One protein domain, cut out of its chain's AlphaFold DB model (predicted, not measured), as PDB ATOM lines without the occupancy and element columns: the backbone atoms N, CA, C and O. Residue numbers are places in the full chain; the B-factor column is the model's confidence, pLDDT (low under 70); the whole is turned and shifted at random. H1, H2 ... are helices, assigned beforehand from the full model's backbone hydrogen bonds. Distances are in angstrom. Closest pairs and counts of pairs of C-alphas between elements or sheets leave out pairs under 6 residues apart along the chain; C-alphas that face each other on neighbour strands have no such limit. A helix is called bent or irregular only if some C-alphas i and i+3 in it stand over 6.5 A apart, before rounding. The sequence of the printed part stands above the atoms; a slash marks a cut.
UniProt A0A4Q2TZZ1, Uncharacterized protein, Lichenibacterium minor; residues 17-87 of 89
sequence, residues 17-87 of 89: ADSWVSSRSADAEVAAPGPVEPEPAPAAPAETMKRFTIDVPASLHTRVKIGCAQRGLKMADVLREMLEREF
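This is residues 17 to 87 of the 89 residues of an uncharacterized protein of Lichenibacterium minor (UniProt A0A4Q2TZZ1). Two helices, H2 and H3, meet near the last residues of H2 and the first of H3 to make an L-shaped corner, and a long arch of chain without a named element leads from a short helix, H1, round to that corner. H1 and the arch stand free over residues 17 to 51, and the whole is open, with H1 well away from the other two helices. The printed part has 71 residues with three named helices, H1, H2 and H3 in that order, and no named strand; its class is all helix, though only 34 of the 71 residues, under half, are in named elements. It is extended, with a radius of gyration of the C-alphas of 17.7 A, and its C-alphas span 39 by 38 by 26 A along the three main axes.

H1 is residues 17 to 25, 13.0 A from first to last C-alpha, and begins with C-alpha 17 at (217.507, 200.911, 115.751). Residues 26 to 57 hold no named element. H2, the longest helix by residues, is residues 58 to 70 and measures 18.4 A; its C-alpha 58 is at (198.834, 189.716, 99.391). H3 is residues 75 to 86, 16.7 A long, and its C-alpha 86 is at (192.922, 203.606, 81.330). No helix is bent or irregular.

H1 touches no helix; it is apart from H2 and apart from H3. H2 and H3 touch, with 4 pairs of C-alphas within 8 A. The closest C-alphas of the two are those of Cys 68 and Met 75, 5.9 A apart. H2 touches H3 with residues 64 to 68 alone, and H3 touches H2 with residues 75 to 78 alone. Their lines are about perpendicular, at 80 degrees, and their centres are 14.7 A apart. In H2 and H3 every pair of O i and N i+4 is within hydrogen-bond range; in H1 it is 4 of 5.

The two C-alphas farthest apart are those of Ser 19 and Phe 87, at 45.2 A. The printed part, residues 17 to 87 of a chain of 89, has no cut. The link from H1 to H2, with 32 residues, is long, and its C-alphas lie 14 to 23 A from the mean of the C-alphas; the link from H2 to H3, with 4 residues, is tight. Residues 53 to 60, of which 58 to 60 belong to H2, and residues 80 to 87, of which 80 to 86 belong to H3, also stand free. The mean pLDDT of the printed part is 77.4, and residues 17 to 46 of the model are under 70.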
ATOM      1  N   ALA A  17     217.802 200.294 117.042       61.22
ATOM      2  CA  ALA A  17     217.507 200.911 115.751       61.22
ATOM      3  C   ALA A  17     218.783 201.240 114.942       61.22
ATOM      4  O   ALA A  17     218.799 201.059 113.725       61.22
ATOM      5  N   ASP A  18     219.865 201.665 115.604       66.88
ATOM      6  CA  ASP A  18     221.116 202.073 114.944       66.88
ATOM      7  C   ASP A  18     221.892 200.886 114.352       66.88
ATOM      8  O   ASP A  18     222.519 201.002 113.295       66.88
ATOM      9  N   SER A  19     221.803 199.707 114.976       66.50
ATOM     10  CA  SER A  19     222.398 198.482 114.428       66.50
ATOM     11  C   SER A  19     221.677 198.010 113.161       66.50
ATOM     12  O   SER A  19     222.313 197.498 112.239       66.50
ATOM     13  N   TRP A  20     220.365 198.238 113.069       65.44
ATOM     14  CA  TRP A  20     219.571 197.871 111.895       65.44
ATOM     15  C   TRP A  20     219.831 198.778 110.686       65.44
ATOM     16  O   TRP A  20     219.838 198.306 109.549       65.44
ATOM     17  N   VAL A  21     220.094 200.066 110.924       66.69
ATOM     18  CA  VAL A  21     220.509 201.009 109.873       66.69
ATOM     19  C   VAL A  21     221.929 200.715 109.394       66.69
ATOM     20  O   VAL A  21     222.163 200.654 108.188       66.69
ATOM     21  N   SER A  22     222.853 200.438 110.314       69.38
ATOM     22  CA  SER A  22     224.262 200.221 109.966       69.38
ATOM     23  C   SER A  22     224.471 198.977 109.096       69.38
ATOM     24  O   SER A  22     225.284 199.003 108.176       69.38
ATOM     25  N   SER A  23     223.689 197.912 109.310       60.16
ATOM     26  CA  SER A  23     223.761 196.714 108.462       60.16
ATOM     27  C   SER A  23     223.225 196.935 107.044       60.16
ATOM     28  O   SER A  23     223.623 196.201 106.145       60.16
ATOM     29  N   ARG A  24     222.331 197.911 106.822       60.41
ATOM     30  CA  ARG A  24     221.849 198.256 105.470       60.41
ATOM     31  C   ARG A  24     222.823 199.151 104.721       60.41
ATOM     32  O   ARG A  24     222.945 199.006 103.512       60.41
ATOM     33  N   SER A  25     223.512 200.049 105.423       55.66
ATOM     34  CA  SER A  25     224.518 200.911 104.794       55.66
ATOM     35  C   SER A  25     225.738 200.135 104.288       55.66
ATOM     36  O   SER A  25     226.396 200.610 103.376       55.66
ATOM     37  N   ALA A  26     226.017 198.935 104.813       49.78
ATOM     38  CA  ALA A  26     227.145 198.110 104.373       49.78
ATOM     39  C   ALA A  26     226.924 197.364 103.035       49.78
ATOM     40  O   ALA A  26     227.894 196.893 102.455       49.78
ATOM     41  N   ASP A  27     225.684 197.263 102.536       47.50
ATOM     42  CA  ASP A  27     225.365 196.577 101.264       47.50
ATOM     43  C   ASP A  27     225.067 197.564 100.113       47.50
ATOM     44  O   ASP A  27     224.695 197.170  99.012       47.50
ATOM     45  N   ALA A  28     225.230 198.872 100.351       47.25
ATOM     46  CA  ALA A  28     224.946 199.934  99.382       47.25
ATOM     47  C   ALA A  28     226.211 200.531  98.734       47.25
ATOM     48  O   ALA A  28     226.203 201.686  98.315       47.25
ATOM     49  N   GLU A  29     227.294 199.758  98.634       50.84
ATOM     50  CA  GLU A  29     228.534 200.182  97.977       50.84
ATOM     51  C   GLU A  29     228.947 199.191  96.885       50.84
ATOM     52  O   GLU A  29     229.907 198.441  97.025       50.84
ATOM     53  N   VAL A  30     228.242 199.218  95.748       45.78
ATOM     54  CA  VAL A  30     228.869 198.878  94.463       45.78
ATOM     55  C   VAL A  30     228.307 199.751  93.336       45.78
ATOM     56  O   VAL A  30     227.097 199.837  93.145       45.78
ATOM     57  N   ALA A  31     229.247 200.291  92.555       38.78
ATOM     58  CA  ALA A  31     229.134 200.883  91.218       38.78
ATOM     59  C   ALA A  31     228.935 202.409  91.118       38.78
ATOM     60  O   ALA A  31     227.867 202.912  90.780       38.78
ATOM     61  N   ALA A  32     230.047 203.137  91.264       45.44
ATOM     62  CA  ALA A  32     230.265 204.376  90.518       45.44
ATOM     63  C   ALA A  32     230.461 204.071  89.017       45.44
ATOM     64  O   ALA A  32     231.116 203.083  88.670       45.44
ATOM     65  N   PRO A  33     229.972 204.952  88.129       45.84
ATOM     66  CA  PRO A  33     230.918 205.645  87.254       45.84
ATOM     67  C   PRO A  33     230.615 207.148  87.097       45.84
ATOM     68  O   PRO A  33     229.470 207.529  86.909       45.84
ATOM     69  N   GLY A  34     231.684 207.959  87.111       43.44
ATOM     70  CA  GLY A  34     231.899 209.150  86.265       43.44
ATOM     71  C   GLY A  34     230.999 210.396  86.418       43.44
ATOM     72  O   GLY A  34     229.783 210.283  86.309       43.44
ATOM     73  N   PRO A  35     231.560 211.620  86.547       53.03
ATOM     74  CA  PRO A  35     230.779 212.854  86.507       53.03
ATOM     75  C   PRO A  35     230.371 213.176  85.066       53.03
ATOM     76  O   PRO A  35     231.219 213.455  84.219       53.03
ATOM     77  N   VAL A  36     229.069 213.174  84.805       50.38
ATOM     78  CA  VAL A  36     228.486 213.884  83.667       50.38
ATOM     79  C   VAL A  36     227.286 214.631  84.225       50.38
ATOM     80  O   VAL A  36     226.306 214.014  84.634       50.38
ATOM     81  N   GLU A  37     227.399 215.951  84.322       60.03
ATOM     82  CA  GLU A  37     226.260 216.842  84.524       60.03
ATOM     83  C   GLU A  37     225.512 216.952  83.189       60.03
ATOM     84  O   GLU A  37     226.081 217.459  82.221       60.03
ATOM     85  N   PRO A  38     224.250 216.508  83.088       55.69
ATOM     86  CA  PRO A  38     223.324 217.098  82.147       55.69
ATOM     87  C   PRO A  38     222.543 218.197  82.871       55.69
ATOM     88  O   PRO A  38     221.924 217.971  83.912       55.69
ATOM     89  N   GLU A  39     222.610 219.398  82.305       60.94
ATOM     90  CA  GLU A  39     221.813 220.569  82.662       60.94
ATOM     91  C   GLU A  39     220.348 220.183  82.946       60.94
ATOM     92  O   GLU A  39     219.767 219.396  82.186       60.94
ATOM     93  N   PRO A  40     219.702 220.720  84.000       55.47
ATOM     94  CA  PRO A  40     218.290 220.467  84.212       55.47
ATOM     95  C   PRO A  40     217.503 221.170  83.101       55.47
ATOM     96  O   PRO A  40     217.268 222.377  83.142       55.47
ATOM     97  N   ALA A  41     217.087 220.393  82.099       59.09
ATOM     98  CA  ALA A  41     216.028 220.773  81.176       59.09
ATOM     99  C   ALA A  41     214.821 221.290  81.987       59.09
ATOM    100  O   ALA A  41     214.558 220.762  83.075       59.09
ATOM    101  N   PRO A  42     214.102 222.320  81.504       51.09
ATOM    102  CA  PRO A  42     213.068 222.998  82.275       51.09
ATOM    103  C   PRO A  42     212.035 221.976  82.737       51.09
ATOM    104  O   PRO A  42     211.302 221.406  81.929       51.09
ATOM    105  N   ALA A  43     212.020 221.721  84.045       57.31
ATOM    106  CA  ALA A  43     211.048 220.847  84.664       57.31
ATOM    107  C   ALA A  43     209.664 221.421  84.356       57.31
ATOM    108  O   ALA A  43     209.289 222.480  84.865       57.31
ATOM    109  N   ALA A  44     208.925 220.723  83.488       61.38
ATOM    110  CA  ALA A  44     207.490 220.896  83.352       61.38
ATOM    111  C   ALA A  44     206.878 220.956  84.762       61.38
ATOM    112  O   ALA A  44     207.401 220.284  85.661       61.38
ATOM    113  N   PRO A  45     205.835 221.776  84.990       56.00
ATOM    114  CA  PRO A  45     205.276 221.967  86.320       56.00
ATOM    115  C   PRO A  45     204.954 220.594  86.902       56.00
ATOM    116  O   PRO A  45     204.079 219.897  86.399       56.00
ATOM    117  N   ALA A  46     205.725 220.180  87.909       64.88
ATOM    118  CA  ALA A  46     205.542 218.886  88.532       64.88
ATOM    119  C   ALA A  46     204.154 218.903  89.167       64.88
ATOM    120  O   ALA A  46     203.927 219.589  90.168       64.88
ATOM    121  N   GLU A  47     203.206 218.212  88.536       71.69
ATOM    122  CA  GLU A  47     201.859 218.092  89.063       71.69
ATOM    123  C   GLU A  47     201.933 217.569  90.497       71.69
ATOM    124  O   GLU A  47     202.757 216.715  90.845       71.69
ATOM    125  N   THR A  48     201.098 218.129  91.369       82.56
ATOM    126  CA  THR A  48     201.121 217.752  92.780       82.56
ATOM    127  C   THR A  48     200.692 216.294  92.922       82.56
ATOM    128  O   THR A  48     199.514 215.964  92.789       82.56
ATOM    129  N   MET A  49     201.656 215.426  93.232       84.94
ATOM    130  CA  MET A  49     201.434 213.997  93.441       84.94
ATOM    131  C   MET A  49     200.464 213.754  94.603       84.94
ATOM    132  O   MET A  49     200.732 214.136  95.747       84.94
ATOM    133  N   LYS A  50     199.350 213.065  94.333       90.56
ATOM    134  CA  LYS A  50     198.399 212.606  95.357       90.56
ATOM    135  C   LYS A  50     198.597 211.122  95.660       90.56
ATOM    136  O   LYS A  50     198.935 210.330  94.786       90.56
ATOM    137  N   ARG A  51     198.386 210.735  96.923       89.56
ATOM    138  CA  ARG A  51     198.519 209.338  97.363       89.56
ATOM    139  C   ARG A  51     197.297 208.531  96.938       89.56
ATOM    140  O   ARG A  51     196.182 208.863  97.328       89.56
ATOM    141  N   PHE A  52     197.530 207.453  96.201       88.56
ATOM    142  CA  PHE A  52     196.506 206.483  95.833       88.56
ATOM    143  C   PHE A  52     196.580 205.284  96.787       88.56
ATOM    144  O   PHE A  52     197.501 204.473  96.702       88.56
ATOM    145  N   THR A  53     195.661 205.225  97.752       93.25
ATOM    146  CA  THR A  53     195.591 204.142  98.746       93.25
ATOM    147  C   THR A  53     194.602 203.090  98.266       93.25
ATOM    148  O   THR A  53     193.421 203.391  98.111       93.25
ATOM    149  N   ILE A  54     195.082 201.867  98.051       92.81
ATOM    150  CA  ILE A  54     194.261 200.722  97.654       92.81
ATOM    151  C   ILE A  54     194.638 199.498  98.477       92.81
ATOM    152  O   ILE A  54     195.816 199.276  98.765       92.81
ATOM    153  N   ASP A  55     193.641 198.682  98.793       95.06
ATOM    154  CA  ASP A  55     193.849 197.361  99.369       95.06
ATOM    155  C   ASP A  55     193.854 196.317  98.254       95.06
ATOM    156  O   ASP A  55     192.969 196.277  97.398       95.06
ATOM    157  N   VAL A  56     194.869 195.457  98.257       94.38
ATOM    158  CA  VAL A  56     195.009 194.357  97.301       94.38
ATOM    159  C   VAL A  56     195.353 193.065  98.041       94.38
ATOM    160  O   VAL A  56     196.073 193.107  99.043       94.38
ATOM    161  N   PRO A  57     194.907 191.890  97.559       97.94
ATOM    162  CA  PRO A  57     195.309 190.620  98.150       97.94
ATOM    163  C   PRO A  57     196.834 190.461  98.156       97.94
ATOM    164  O   PRO A  57     197.507 190.767  97.166       97.94
ATOM    165  N   ALA A  58     197.387 189.906  99.236       97.06
ATOM    166  CA  ALA A  58     198.834 189.716  99.391       97.06
ATOM    167  C   ALA A  58     199.465 188.922  98.229       97.06
ATOM    168  O   ALA A  58     200.575 189.225  97.777       97.06
ATOM    169  N   SER A  59     198.732 187.941  97.695       97.56
ATOM    170  CA  SER A  59     199.151 187.141  96.543       97.56
ATOM    171  C   SER A  59     199.287 187.983  95.270       97.56
ATOM    172  O   SER A  59     200.225 187.784  94.498       97.56
ATOM    173  N   LEU A  60     198.388 188.950  95.055       96.44
ATOM    174  CA  LEU A  60     198.449 189.861  93.910       96.44
ATOM    175  C   LEU A  60     199.627 190.824  94.058       96.44
ATOM    176  O   LEU A  60     200.440 190.940  93.143       96.44
ATOM    177  N   HIS A  61     199.759 191.443  95.231       96.19
ATOM    178  CA  HIS A  61     200.856 192.362  95.524       96.19
ATOM    179  C   HIS A  61     202.226 191.704  95.303       96.19
ATOM    180  O   HIS A  61     203.099 192.281  94.655       96.19
ATOM    181  N   THR A  62     202.397 190.460  95.762       96.81
ATOM    182  CA  THR A  62     203.635 189.689  95.566       96.81
ATOM    183  C   THR A  62     203.946 189.468  94.086       96.81
ATOM    184  O   THR A  62     205.069 189.721  93.650       96.81
ATOM    185  N   ARG A  63     202.954 189.053  93.288       96.31
ATOM    186  CA  ARG A  63     203.127 188.832  91.842       96.31
ATOM    187  C   ARG A  63     203.525 190.114  91.116       96.31
ATOM    188  O   ARG A  63     204.455 190.094  90.315       96.31
ATOM    189  N   VAL A  64     202.854 191.223  91.427       95.06
ATOM    190  CA  VAL A  64     203.145 192.535  90.831       95.06
ATOM    191  C   VAL A  64     204.550 192.997  91.211       95.06
ATOM    192  O   VAL A  64     205.322 193.390  90.336       95.06
ATOM    193  N   LYS A  65     204.920 192.881  92.490       95.19
ATOM    194  CA  LYS A  65     206.245 193.272  92.980       95.19
ATOM    195  C   LYS A  65     207.364 192.486  92.296       95.19
ATOM    196  O   LYS A  65     208.332 193.094  91.848       95.19
ATOM    197  N   ILE A  66     207.221 191.162  92.178       97.12
ATOM    198  CA  ILE A  66     208.200 190.308  91.487       97.12
ATOM    199  C   ILE A  66     208.298 190.697  90.008       97.12
ATOM    200  O   ILE A  66     209.404 190.887  89.506       97.12
ATOM    201  N   GLY A  67     207.164 190.876  89.326       96.50
ATOM    202  CA  GLY A  67     207.146 191.255  87.911       96.50
ATOM    203  C   GLY A  67     207.812 192.608  87.637       96.50
ATOM    204  O   GLY A  67     208.527 192.747  86.648       96.50
ATOM    205  N   CYS A  68     207.632 193.589  88.527       96.44
ATOM    206  CA  CYS A  68     208.298 194.891  88.414       96.44
ATOM    207  C   CYS A  68     209.804 194.783  88.690       96.44
ATOM    208  O   CYS A  68     210.602 195.338  87.937       96.44
ATOM    209  N   ALA A  69     210.198 194.017  89.715       94.75
ATOM    210  CA  ALA A  69     211.602 193.808  90.067       94.75
ATOM    211  C   ALA A  69     212.386 193.117  88.941       94.75
ATOM    212  O   ALA A  69     213.483 193.553  88.607       94.75
ATOM    213  N   GLN A  70     211.801 192.100  88.302       95.88
ATOM    214  CA  GLN A  70     212.406 191.414  87.152       95.88
ATOM    215  C   GLN A  70     212.649 192.346  85.957       95.88
ATOM    216  O   GLN A  70     213.562 192.113  85.174       95.88
ATOM    217  N   ARG A  71     211.835 193.399  85.814       94.56
ATOM    218  CA  ARG A  71     211.935 194.390  84.732       94.56
ATOM    219  C   ARG A  71     212.791 195.604  85.104       94.56
ATOM    220  O   ARG A  71     212.968 196.479  84.267       94.56
ATOM    221  N   GLY A  72     213.272 195.693  86.347       94.25
ATOM    222  CA  GLY A  72     213.979 196.876  86.846       94.25
ATOM    223  C   GLY A  72     213.099 198.130  86.948       94.25
ATOM    224  O   GLY A  72     213.615 199.243  86.955       94.25
ATOM    225  N   LEU A  73     211.773 197.970  87.017       94.38
ATOM    226  CA  LEU A  73     210.818 199.080  87.054       94.38
ATOM    227  C   LEU A  73     210.320 199.335  88.477       94.38
ATOM    228  O   LEU A  73     210.126 198.405  89.267       94.38
ATOM    229  N   LYS A  74     210.037 200.601  88.806       94.25
ATOM    230  CA  LYS A  74     209.372 200.927  90.072       94.25
ATOM    231  C   LYS A  74     207.881 200.639  89.946       94.25
ATOM    232  O   LYS A  74     207.224 201.102  89.020       94.25
ATOM    233  N   MET A  75     207.326 199.956  90.944       93.81
ATOM    234  CA  MET A  75     205.892 199.651  91.014       93.81
ATOM    235  C   MET A  75     205.010 200.896  90.842       93.81
ATOM    236  O   MET A  75     203.991 200.837  90.169       93.81
ATOM    237  N   ALA A  76     205.416 202.029  91.425       92.38
ATOM    238  CA  ALA A  76     204.668 203.279  91.330       92.38
ATOM    239  C   ALA A  76     204.650 203.869  89.911       92.38
ATOM    240  O   ALA A  76     203.670 204.511  89.555       92.38
ATOM    241  N   ASP A  77     205.710 203.666  89.124       92.62
ATOM    242  CA  ASP A  77     205.784 204.159  87.745       92.62
ATOM    243  C   ASP A  77     204.904 203.288  86.834       92.62
ATOM    244  O   ASP A  77     204.090 203.812  86.084       92.62
ATOM    245  N   VAL A  78     204.961 201.959  87.002       94.25
ATOM    246  CA  VAL A  78     204.089 201.013  86.280       94.25
ATOM    247  C   VAL A  78     202.611 201.276  86.574       94.25
ATOM    248  O   VAL A  78     201.784 201.250  85.669       94.25
ATOM    249  N   LEU A  79     202.266 201.535  87.839       92.69
ATOM    250  CA  LEU A  79     200.892 201.868  88.219       92.69
ATOM    251  C   LEU A  79     200.447 203.213  87.633       92.69
ATOM    252  O   LEU A  79     199.299 203.315  87.219       92.69
ATOM    253  N   ARG A  80     201.332 204.216  87.565       91.88
ATOM    254  CA  ARG A  80     201.028 205.500  86.911       91.88
ATOM    255  C   ARG A  80     200.738 205.312  85.425       91.88
ATOM    256  O   ARG A  80     199.664 205.696  84.984       91.88
ATOM    257  N   GLU A  81     201.605 204.607  84.704       92.62
ATOM    258  CA  GLU A  81     201.411 204.312  83.276       92.62
ATOM    259  C   GLU A  81     200.118 203.514  83.020       92.62
ATOM    260  O   GLU A  81     199.377 203.775  82.073       92.62
ATOM    261  N   MET A  82     199.808 202.540  83.884       93.62
ATOM    262  CA  MET A  82     198.552 201.789  83.801       93.62
ATOM    263  C   MET A  82     197.324 202.681  84.003       93.62
ATOM    264  O   MET A  82     196.337 202.497  83.293       93.62
ATOM    265  N   LEU A  83     197.375 203.613  84.957       92.88
ATOM    266  CA  LEU A  83     196.277 204.538  85.238       92.88
ATOM    267  C   LEU A  83     196.100 205.568  84.116       92.88
ATOM    268  O   LEU A  83     194.970 205.812  83.713       92.88
ATOM    269  N   GLU A  84     197.185 206.118  83.569       93.06
ATOM    270  CA  GLU A  84     197.146 207.071  82.447       93.06
ATOM    271  C   GLU A  84     196.566 206.445  81.172       93.06
ATOM    272  O   GLU A  84     195.810 207.087  80.448       93.06
ATOM    273  N   ARG A  85     196.881 205.170  80.908       94.19
ATOM    274  CA  ARG A  85     196.328 204.446  79.756       94.19
ATOM    275  C   ARG A  85     194.823 204.200  79.881       94.19
ATOM    276  O   ARG A  85     194.129 204.221  78.869       94.19
ATOM    277  N   GLU A  86     194.340 203.908  81.086       94.19
ATOM    278  CA  GLU A  86     192.922 203.606  81.330       94.19
ATOM    279  C   GLU A  86     192.069 204.879  81.446       94.19
ATOM    280  O   GLU A  86     190.911 204.888  81.037       94.19
ATOM    281  N   PHE A  87     192.647 205.966  81.967       92.75
ATOM    282  CA  PHE A  87     191.980 207.252  82.166       92.75
ATOM    283  C   PHE A  87     192.703 208.376  81.400       92.75
ATOM    284  O   PHE A  87     193.323 209.237  82.032       92.75
TER     285      PHE A  87